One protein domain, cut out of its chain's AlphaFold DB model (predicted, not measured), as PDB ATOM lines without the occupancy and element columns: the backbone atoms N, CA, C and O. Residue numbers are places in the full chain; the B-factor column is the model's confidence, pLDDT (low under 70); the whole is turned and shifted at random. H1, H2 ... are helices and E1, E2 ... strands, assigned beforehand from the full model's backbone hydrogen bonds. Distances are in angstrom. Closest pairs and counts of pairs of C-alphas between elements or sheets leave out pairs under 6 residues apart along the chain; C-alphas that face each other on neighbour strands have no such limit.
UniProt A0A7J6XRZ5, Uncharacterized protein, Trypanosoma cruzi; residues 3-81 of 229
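Overview. This is residues 3 to 81 of the 229 residues of an uncharacterized protein of Trypanosoma cruzi (UniProt A0A7J6XRZ5). Helix H1 lies over one face of a strongly twisted sheet, with the long hairpin E1 and E2 followed by shorter E3 and E4. Along the 79 printed residues come H1 E1 E2 E3 E4, of mixed class, the strands a meander of antiparallel neighbours. The whole is compact, radius of gyration of the C-alphas 12.3 A, spans 36 by 28 by 20 A.

Arrangement. H1, residues 8 to 25, with every O i to N i+4 pair within hydrogen-bond range, lies over E2, residues 39 to 50, slantwise to the strands at 54 degrees on the local plane. Their closest C-alphas, Val 22 and Ala 48, are 6.2 A apart. E1, residues 28 to 36, forms a hairpin with E2, N 30 and O 45 2.8 A apart.

Along the chain. H1, 25.7 A long, begins at C-alpha 8, (355.232, 358.658, 428.068). E3 is residues 53 to 58; E4, residues 61 to 64, ends at C-alpha 64, (346.330, 360.307, 440.829).

Size, cuts and confidence. The printed part has no cut. pLDDT is under 70 in 28 residues, among them 66 to 81.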
ATOM      1  N   LEU A   3     343.056 358.746 424.888       50.59
ATOM      2  CA  LEU A   3     343.492 360.100 424.539       50.59
ATOM      3  C   LEU A   3     344.223 360.051 423.191       50.59
ATOM      4  O   LEU A   3     344.710 358.990 422.786       50.59
ATOM      5  N   VAL A   4     344.315 361.200 422.513       52.94
ATOM      6  CA  VAL A   4     345.338 361.426 421.475       52.94
ATOM      7  C   VAL A   4     346.643 360.785 421.974       52.94
ATOM      8  O   VAL A   4     346.974 360.999 423.141       52.94
ATOM      9  N   PRO A   5     347.319 359.922 421.192       57.53
ATOM     10  CA  PRO A   5     348.376 359.069 421.719       57.53
ATOM     11  C   PRO A   5     349.567 359.918 422.165       57.53
ATOM     12  O   PRO A   5     350.448 360.225 421.370       57.53
ATOM     13  N   TYR A   6     349.583 360.290 423.441       63.66
ATOM     14  CA  TYR A   6     350.734 360.898 424.078       63.66
ATOM     15  C   TYR A   6     351.749 359.801 424.377       63.66
ATOM     16  O   TYR A   6     351.438 358.767 424.979       63.66
ATOM     17  N   THR A   7     352.984 360.037 423.963       68.06
ATOM     18  CA  THR A   7     354.146 359.302 424.450       68.06
ATOM     19  C   THR A   7     354.275 359.474 425.966       68.06
ATOM     20  O   THR A   7     353.757 360.422 426.558       68.06
ATOM     21  N   HIS A   8     354.992 358.561 426.624       69.25
ATOM     22  CA  HIS A   8     355.232 358.658 428.068       69.25
ATOM     23  C   HIS A   8     355.871 360.003 428.463       69.25
ATOM     24  O   HIS A   8     355.476 360.594 429.463       69.25
ATOM     25  N   SER A   9     356.790 360.521 427.640       73.56
ATOM     26  CA  SER A   9     357.408 361.841 427.822       73.56
ATOM     27  C   SER A   9     356.404 362.987 427.718       73.56
ATOM     28  O   SER A   9     356.380 363.844 428.593       73.56
ATOM     29  N   GLU A  10     355.529 362.981 426.708       75.94
ATOM     30  CA  GLU A  10     354.496 364.016 426.563       75.94
ATOM     31  C   GLU A  10     353.511 363.984 427.737       75.94
ATOM     32  O   GLU A  10     353.093 365.030 428.227       75.94
ATOM     33  N   TRP A  11     353.183 362.793 428.247       77.56
ATOM     34  CA  TRP A  11     352.343 362.651 429.434       77.56
ATOM     35  C   TRP A  11     353.012 363.212 430.698       77.56
ATOM     36  O   TRP A  11     352.373 363.905 431.491       77.56
ATOM     37  N   CYS A  12     354.307 362.965 430.890       78.12
ATOM     38  CA  CYS A  12     355.063 363.559 431.993       78.12
ATOM     39  C   CYS A  12     355.122 365.092 431.893       78.12
ATOM     40  O   CYS A  12     354.888 365.770 432.895       78.12
ATOM     41  N   ASP A  13     355.354 365.632 430.696       81.94
ATOM     42  CA  ASP A  13     355.425 367.076 430.452       81.94
ATOM     43  C   ASP A  13     354.085 367.777 430.701       81.94
ATOM     44  O   ASP A  13     354.044 368.856 431.300       81.94
ATOM     45  N   ILE A  14     352.972 367.165 430.281       83.75
ATOM     46  CA  ILE A  14     351.628 367.671 430.588       83.75
ATOM     47  C   ILE A  14     351.418 367.679 432.105       83.75
ATOM     48  O   ILE A  14     350.960 368.680 432.652       83.75
ATOM     49  N   GLY A  15     351.810 366.607 432.797       83.31
ATOM     50  CA  GLY A  15     351.716 366.519 434.253       83.31
ATOM     51  C   GLY A  15     352.471 367.621 434.978       83.31
ATOM     52  O   GLY A  15     351.922 368.242 435.884       83.31
ATOM     53  N   ALA A  16     353.703 367.903 434.550       83.25
ATOM     54  CA  ALA A  16     354.521 368.968 435.120       83.25
ATOM     55  C   ALA A  16     353.875 370.350 434.923       83.25
ATOM     56  O   ALA A  16     353.749 371.113 435.875       83.25
ATOM     57  N   ARG A  17     353.374 370.642 433.716       87.62
ATOM     58  CA  ARG A  17     352.697 371.919 433.418       87.62
ATOM     59  C   ARG A  17     351.417 372.104 434.227       87.62
ATOM     60  O   ARG A  17     351.146 373.198 434.714       87.62
ATOM     61  N   LEU A  18     350.624 371.043 434.361       87.62
ATOM     62  CA  LEU A  18     349.407 371.068 435.167       87.62
ATOM     63  C   LEU A  18     349.722 371.248 436.649       87.62
ATOM     64  O   LEU A  18     349.024 371.992 437.328       87.62
ATOM     65  N   TRP A  19     350.781 370.604 437.139       87.06
ATOM     66  CA  TRP A  19     351.259 370.794 438.502       87.06
ATOM     67  C   TRP A  19     351.688 372.237 438.756       87.06
ATOM     68  O   TRP A  19     351.206 372.840 439.711       87.06
ATOM     69  N   ASP A  20     352.492 372.827 437.870       87.12
ATOM     70  CA  ASP A  20     352.904 374.228 437.982       87.12
ATOM     71  C   ASP A  20     351.696 375.172 438.007       87.12
ATOM     72  O   ASP A  20     351.622 376.074 438.843       87.12
ATOM     73  N   MET A  21     350.718 374.937 437.129       88.31
ATOM     74  CA  MET A  21     349.494 375.733 437.061       88.31
ATOM     75  C   MET A  21     348.660 375.608 438.341       88.31
ATOM     76  O   MET A  21     348.211 376.616 438.883       88.31
ATOM     77  N   VAL A  22     348.516 374.393 438.877       89.00
ATOM     78  CA  VAL A  22     347.803 374.160 440.138       89.00
ATOM     79  C   VAL A  22     348.538 374.782 441.327       89.00
ATOM     80  O   VAL A  22     347.905 375.337 442.222       89.00
ATOM     81  N   CYS A  23     349.870 374.751 441.342       85.75
ATOM     82  CA  CYS A  23     350.664 375.418 442.372       85.75
ATOM     83  C   CYS A  23     350.529 376.948 442.323       85.75
ATOM     84  O   CYS A  23     350.581 377.593 443.368       85.75
ATOM     85  N   GLN A  24     350.359 377.530 441.133       86.56
ATOM     86  CA  GLN A  24     350.246 378.979 440.948       86.56
ATOM     87  C   GLN A  24     348.829 379.508 441.190       86.56
ATOM     88  O   GLN A  24     348.665 380.580 441.769       86.56
ATOM     89  N   CYS A  25     347.812 378.778 440.734       87.50
ATOM     90  CA  CYS A  25     346.432 379.263 440.675       87.50
ATOM     91  C   CYS A  25     345.468 378.495 441.589       87.50
ATOM     92  O   CYS A  25     344.309 378.886 441.716       87.50
ATOM     93  N   GLY A  26     345.934 377.432 442.248       87.81
ATOM     94  CA  GLY A  26     345.073 376.499 442.964       87.81
ATOM     95  C   GLY A  26     344.359 375.535 442.015       87.81
ATOM     96  O   GLY A  26     344.784 375.298 440.884       87.81
ATOM     97  N   GLU A  27     343.265 374.943 442.486       89.19
ATOM     98  CA  GLU A  27     342.434 374.045 441.681       89.19
ATOM     99  C   GLU A  27     342.046 374.693 440.343       89.19
ATOM    100  O   GLU A  27     341.520 375.805 440.305       89.19
ATOM    101  N   THR A  28     342.323 373.998 439.240       89.38
ATOM    102  CA  THR A  28     342.161 374.546 437.890       89.38
ATOM    103  C   THR A  28     341.378 373.584 437.007       89.38
ATOM    104  O   THR A  28     341.580 372.372 437.053       89.38
ATOM    105  N   GLN A  29     340.489 374.122 436.174       88.94
ATOM    106  CA  GLN A  29     339.767 373.340 435.174       88.94
ATOM    107  C   GLN A  29     340.553 373.279 433.869       88.94
ATOM    108  O   GLN A  29     341.062 374.292 433.391       88.94
ATOM    109  N   VAL A  30     340.619 372.094 433.274       84.44
ATOM    110  CA  VAL A  30     341.281 371.867 431.990       84.44
ATOM    111  C   VAL A  30     340.359 371.120 431.053       84.44
ATOM    112  O   VAL A  30     339.702 370.157 431.443       84.44
ATOM    113  N   GLN A  31     340.311 371.562 429.804       83.00
ATOM    114  CA  GLN A  31     339.590 370.853 428.760       83.00
ATOM    115  C   GLN A  31     340.527 369.828 428.125       83.00
ATOM    116  O   GLN A  31     341.636 370.165 427.707       83.00
ATOM    117  N   MET A  32     340.093 368.575 428.067       78.12
ATOM    118  CA  MET A  32     340.824 367.495 427.417       78.12
ATOM    119  C   MET A  32     339.952 366.833 426.357       78.12
ATOM    120  O   MET A  32     338.771 366.569 426.579       78.12
ATOM    121  N   THR A  33     340.553 366.543 425.205       72.44
ATOM    122  CA  THR A  33     339.903 365.821 424.109       72.44
ATOM    123  C   THR A  33     340.138 364.319 424.250       72.44
ATOM    124  O   THR A  33     341.276 363.851 424.349       72.44
ATOM    125  N   PHE A  34     339.056 363.548 424.203       68.38
ATOM    126  CA  PHE A  34     339.051 362.089 424.272       68.38
ATOM    127  C   PHE A  34     338.610 361.495 422.935       68.38
ATOM    128  O   PHE A  34     337.677 361.998 422.312       68.38
ATOM    129  N   ILE A  35     339.231 360.389 422.517       60.81
ATOM    130  CA  ILE A  35     338.898 359.676 421.278       60.81
ATOM    131  C   ILE A  35     338.273 358.321 421.624       60.81
ATOM    132  O   ILE A  35     338.913 357.473 422.239       60.81
ATOM    133  N   ASN A  36     337.034 358.058 421.211       59.28
ATOM    134  CA  ASN A  36     336.383 356.750 421.307       59.28
ATOM    135  C   ASN A  36     336.142 356.132 419.930       59.28
ATOM    136  O   ASN A  36     335.139 356.430 419.283       59.28
ATOM    137  N   GLY A  37     337.045 355.261 419.474       65.75
ATOM    138  CA  GLY A  37     336.972 354.769 418.098       65.75
ATOM    139  C   GLY A  37     337.077 355.952 417.130       65.75
ATOM    140  O   GLY A  37     338.107 356.614 417.110       65.75
ATOM    141  N   ASN A  38     336.000 356.258 416.400       66.38
ATOM    142  CA  ASN A  38     335.941 357.378 415.446       66.38
ATOM    143  C   ASN A  38     335.313 358.667 416.013       66.38
ATOM    144  O   ASN A  38     335.158 359.640 415.279       66.38
ATOM    145  N   GLN A  39     334.908 358.684 417.284       54.97
ATOM    146  CA  GLN A  39     334.229 359.826 417.897       54.97
ATOM    147  C   GLN A  39     335.190 360.603 418.802       54.97
ATOM    148  O   GLN A  39     335.825 360.006 419.669       54.97
ATOM    149  N   MET A  40     335.285 361.923 418.627       71.38
ATOM    150  CA  MET A  40     336.022 362.809 419.535       71.38
ATOM    151  C   MET A  40     335.048 363.551 420.453       71.38
ATOM    152  O   MET A  40     333.967 363.945 420.017       71.38
ATOM    153  N   SER A  41     335.420 363.728 421.718       74.25
ATOM    154  CA  SER A  41     334.651 364.506 422.692       74.25
ATOM    155  C   SER A  41     335.586 365.345 423.552       74.25
ATOM    156  O   SER A  41     336.526 364.786 424.117       74.25
ATOM    157  N   ASP A  42     335.288 366.627 423.709       76.94
ATOM    158  CA  ASP A  42     335.985 367.491 424.659       76.94
ATOM    159  C   ASP A  42     335.256 367.475 426.001       76.94
ATOM    160  O   ASP A  42     334.044 367.687 426.051       76.94
ATOM    161  N   GLU A  43     335.984 367.247 427.093       75.94
ATOM    162  CA  GLU A  43     335.421 367.326 428.443       75.94
ATOM    163  C   GLU A  43     336.292 368.169 429.360       75.94
ATOM    164  O   GLU A  43     337.518 368.204 429.242       75.94
ATOM    165  N   THR A  44     335.630 368.836 430.298       82.94
ATOM    166  CA  THR A  44     336.281 369.627 431.333       82.94
ATOM    167  C   THR A  44     336.563 368.742 432.539       82.94
ATOM    168  O   THR A  44     335.646 368.187 433.145       82.94
ATOM    169  N   LEU A  45     337.838 368.626 432.892       84.44
ATOM    170  CA  LEU A  45     338.312 367.981 434.107       84.44
ATOM    171  C   LEU A  45     338.748 369.031 435.117       84.44
ATOM    172  O   LEU A  45     339.301 370.068 434.752       84.44
ATOM    173  N   THR A  46     338.564 368.723 436.391       86.50
ATOM    174  CA  THR A  46     339.166 369.495 437.475       86.50
ATOM    175  C   THR A  46     340.513 368.875 437.828       86.50
ATOM    176  O   THR A  46     340.616 367.663 438.023       86.50
ATOM    177  N   VAL A  47     341.547 369.706 437.931       87.25
ATOM    178  CA  VAL A  47     342.892 369.311 438.347       87.25
ATOM    179  C   VAL A  47     343.214 369.982 439.673       87.25
ATOM    180  O   VAL A  47     343.113 371.203 439.798       87.25
ATOM    181  N   ALA A  48     343.621 369.189 440.660       88.81
ATOM    182  CA  ALA A  48     343.977 369.699 441.978       88.81
ATOM    183  C   ALA A  48     345.208 368.996 442.551       88.81
ATOM    184  O   ALA A  48     345.544 367.865 442.183       88.81
ATOM    185  N   ALA A  49     345.869 369.674 443.486       86.31
ATOM    186  CA  ALA A  49     346.927 369.086 444.284       86.31
ATOM    187  C   ALA A  49     346.301 368.223 445.384       86.31
ATOM    188  O   ALA A  49     345.331 368.609 446.033       86.31
ATOM    189  N   SER A  50     346.880 367.053 445.604       83.12
ATOM    190  CA  SER A  50     346.552 366.162 446.708       83.12
ATOM    191  C   SER A  50     347.797 365.906 447.554       83.12
ATOM    192  O   SER A  50     348.919 366.219 447.150       83.12
ATOM    193  N   SER A  51     347.613 365.288 448.720       77.19
ATOM    194  CA  SER A  51     348.717 364.893 449.604       77.19
ATOM    195  C   SER A  51     349.709 363.919 448.956       77.19
ATOM    196  O   SER A  51     350.819 363.772 449.459       77.19
ATOM    197  N   THR A  52     349.334 363.273 447.850       73.12
ATOM    198  CA  THR A  52     350.160 362.311 447.109       73.12
ATOM    199  C   THR A  52     350.589 362.812 445.725       73.12
ATOM    200  O   THR A  52     351.214 362.064 444.977       73.12
ATOM    201  N   GLY A  53     350.296 364.072 445.376       82.94
ATOM    202  CA  GLY A  53     350.657 364.687 444.093       82.94
ATOM    203  C   GLY A  53     349.449 365.189 443.299       82.94
ATOM    204  O   GLY A  53     348.389 365.463 443.861       82.94
ATOM    205  N   LEU A  54     349.606 365.352 441.984       83.19
ATOM    206  CA  LEU A  54     348.553 365.858 441.098       83.19
ATOM    207  C   LEU A  54     347.408 364.838 440.961       83.19
ATOM    208  O   LEU A  54     347.664 363.660 440.711       83.19
ATOM    209  N   CYS A  55     346.158 365.290 441.062       85.62
ATOM    210  CA  CYS A  55     344.963 364.467 440.873       85.62
ATOM    211  C   CYS A  55     344.022 365.060 439.817       85.62
ATOM    212  O   CYS A  55     343.834 366.275 439.745       85.62
ATOM    213  N   LEU A  56     343.399 364.173 439.037       84.31
ATOM    214  CA  LEU A  56     342.348 364.485 438.070       84.31
ATOM    215  C   LEU A  56     340.984 364.075 438.616       84.31
ATOM    216  O   LEU A  56     340.830 362.966 439.135       84.31
ATOM    217  N   PHE A  57     339.995 364.944 438.436       79.75
ATOM    218  CA  PHE A  57     338.617 364.740 438.861       79.75
ATOM    219  C   PHE A  57     337.660 364.852 437.676       79.75
ATOM    220  O   PHE A  57     337.717 365.806 436.895       79.75
ATOM    221  N   HIS A  58     336.742 363.891 437.588       77.75
ATOM    222  CA  HIS A  58     335.593 363.927 436.689       77.75
ATOM    223  C   HIS A  58     334.332 363.599 437.498       77.75
ATOM    224  O   HIS A  58     334.039 362.436 437.793       77.75
ATOM    225  N   GLY A  59     333.604 364.637 437.919       76.25
ATOM    226  CA  GLY A  59     332.511 364.488 438.881       76.25
ATOM    227  C   GLY A  59     333.016 363.927 440.226       76.25
ATOM    228  O   GLY A  59     333.987 364.455 440.762       76.25
ATOM    229  N   PRO A  60     332.399 362.867 440.789       71.94
ATOM    230  CA  PRO A  60     332.788 362.305 442.089       71.94
ATOM    231  C   PRO A  60     334.022 361.388 442.030       71.94
ATOM    232  O   PRO A  60     334.436 360.855 443.058       71.94
ATOM    233  N   ILE A  61     334.578 361.141 440.842       71.19
ATOM    234  CA  ILE A  61     335.659 360.177 440.645       71.19
ATOM    235  C   ILE A  61     336.985 360.927 440.561       71.19
ATOM    236  O   ILE A  61     337.132 361.831 439.737       71.19
ATOM    237  N   SER A  62     337.951 360.523 441.387       75.25
ATOM    238  CA  SER A  62     339.301 361.082 441.424       75.25
ATOM    239  C   SER A  62     340.362 360.021 441.138       75.25
ATOM    240  O   SER A  62     340.197 358.851 441.496       75.25
ATOM    241  N   LYS A  63     341.460 360.422 440.488       75.38
ATOM    242  CA  LYS A  63     342.644 359.576 440.283       75.38
ATOM    243  C   LYS A  63     343.938 360.371 440.306       75.38
ATOM    244  O   LYS A  63     344.001 361.476 439.770       75.38
ATOM    245  N   ALA A  64     344.981 359.765 440.865       76.69
ATOM    246  CA  ALA A  64     346.330 360.307 440.829       76.69
ATOM    247  C   ALA A  64     346.885 360.327 439.394       76.69
ATOM    248  O   ALA A  64     346.663 359.409 438.597       76.69
ATOM    249  N   TRP A  65     347.642 361.372 439.072       79.00
ATOM    250  CA  TRP A  65     348.243 361.577 437.756       79.00
ATOM    251  C   TRP A  65     349.239 360.466 437.377       79.00
ATOM    252  O   TRP A  65     349.264 360.030 436.227       79.00
ATOM    253  N   GLN A  66     350.019 359.963 438.344       65.06
ATOM    254  CA  GLN A  66     351.011 358.897 438.116       65.06
ATOM    255  C   GLN A  66     350.379 357.532 437.792       65.06
ATOM    256  O   GLN A  66     350.935 356.789 436.988       65.06
ATOM    257  N   ASP A  67     349.191 357.235 438.328       54.88
ATOM    258  CA  ASP A  67     348.477 355.969 438.083       54.88
ATOM    259  C   ASP A  67     347.725 355.953 436.737       54.88
ATOM    260  O   ASP A  67     347.018 355.000 436.398       54.88
ATOM    261  N   SER A  68     347.843 357.021 435.948       55.91
ATOM    262  CA  SER A  68     347.103 357.219 434.707       55.91
ATOM    263  C   SER A  68     347.980 356.882 433.502       55.91
ATOM    264  O   SER A  68     348.520 357.766 432.848       55.91
ATOM    265  N   THR A  69     348.127 355.597 433.166       55.91
ATOM    266  CA  THR A  69     348.623 355.244 431.825       55.91
ATOM    267  C   THR A  69     347.621 355.743 430.765       55.91
ATOM    268  O   THR A  69     346.407 355.628 430.982       55.91
ATOM    269  N   PRO A  70     348.088 356.288 429.618       53.09
ATOM    270  CA  PRO A  70     347.298 357.163 428.733       53.09
ATOM    271  C   PRO A  70     346.011 356.561 428.137       53.09
ATOM    272  O   PRO A  70     345.176 357.290 427.609       53.09
ATOM    273  N   ILE A  71     345.817 355.240 428.211       51.81
ATOM    274  CA  ILE A  71     344.695 354.552 427.550       51.81
ATOM    275  C   ILE A  71     343.850 353.728 428.539       51.81
ATOM    276  O   ILE A  71     342.624 353.727 428.448       51.81
ATOM    277  N   GLY A  72     344.463 353.048 429.512       51.69
ATOM    278  CA  GLY A  72     343.767 352.038 430.321       51.69
ATOM    279  C   GLY A  72     342.923 352.581 431.479       51.69
ATOM    280  O   GLY A  72     341.931 351.965 431.867       51.69
ATOM    281  N   HIS A  73     343.292 353.724 432.063       54.00
ATOM    282  CA  HIS A  73     342.751 354.120 433.372       54.00
ATOM    283  C   HIS A  73     341.858 355.356 433.370       54.00
ATOM    284  O   HIS A  73     341.022 355.482 434.269       54.00
ATOM    285  N   ILE A  74     341.950 356.171 432.319       53.72
ATOM    286  CA  ILE A  74     341.009 357.247 431.988       53.72
ATOM    287  C   ILE A  74     339.719 356.666 431.395       53.72
ATOM    288  O   ILE A  74     338.628 357.083 431.768       53.72
ATOM    289  N   ALA A  75     339.821 355.599 430.594       53.91
ATOM    290  CA  ALA A  75     338.665 354.783 430.217       53.91
ATOM    291  C   ALA A  75     337.922 354.232 431.453       53.91
ATOM    292  O   ALA A  75     336.704 354.100 431.440       53.91
ATOM    293  N   ASN A  76     338.650 353.980 432.544       54.44
ATOM    294  CA  ASN A  76     338.113 353.474 433.805       54.44
ATOM    295  C   ASN A  76     337.373 354.554 434.628       54.44
ATOM    296  O   ASN A  76     336.511 354.209 435.423       54.44
ATOM    297  N   LEU A  77     337.661 355.852 434.422       56.22
ATOM    298  CA  LEU A  77     336.833 356.950 434.960       56.22
ATOM    299  C   LEU A  77     335.451 356.995 434.286       56.22
ATOM    300  O   LEU A  77     334.501 357.513 434.862       56.22
ATOM    301  N   ARG A  78     335.341 356.442 433.069       54.66
ATOM    302  CA  ARG A  78     334.099 356.371 432.291       54.66
ATOM    303  C   ARG A  78     333.428 355.003 432.278       54.66
ATOM    304  O   ARG A  78     332.348 354.892 431.706       54.66
ATOM    305  N   ALA A  79     334.039 353.961 432.834       50.34
ATOM    306  CA  ALA A  79     333.459 352.627 432.769       50.34
ATOM    307  C   ALA A  79     332.176 352.591 433.619       50.34
ATOM    308  O   ALA A  79     332.253 352.795 434.834       50.34
ATOM    309  N   PRO A  80     330.993 352.317 433.033       48.94
ATOM    310  CA  PRO A  80     329.853 351.902 433.833       48.94
ATOM    311  C   PRO A  80     330.276 350.643 434.594       48.94
ATOM    312  O   PRO A  80     330.920 349.763 434.015       48.94
ATOM    313  N   GLN A  81     329.946 350.563 435.885       54.66
ATOM    314  CA  GLN A  81     330.142 349.346 436.677       54.66
ATOM    315  C   GLN A  81     329.632 348.143 435.867       54.66
ATOM    316  O   GLN A  81     328.604 348.251 435.200       54.66
TER     317      GLN A  81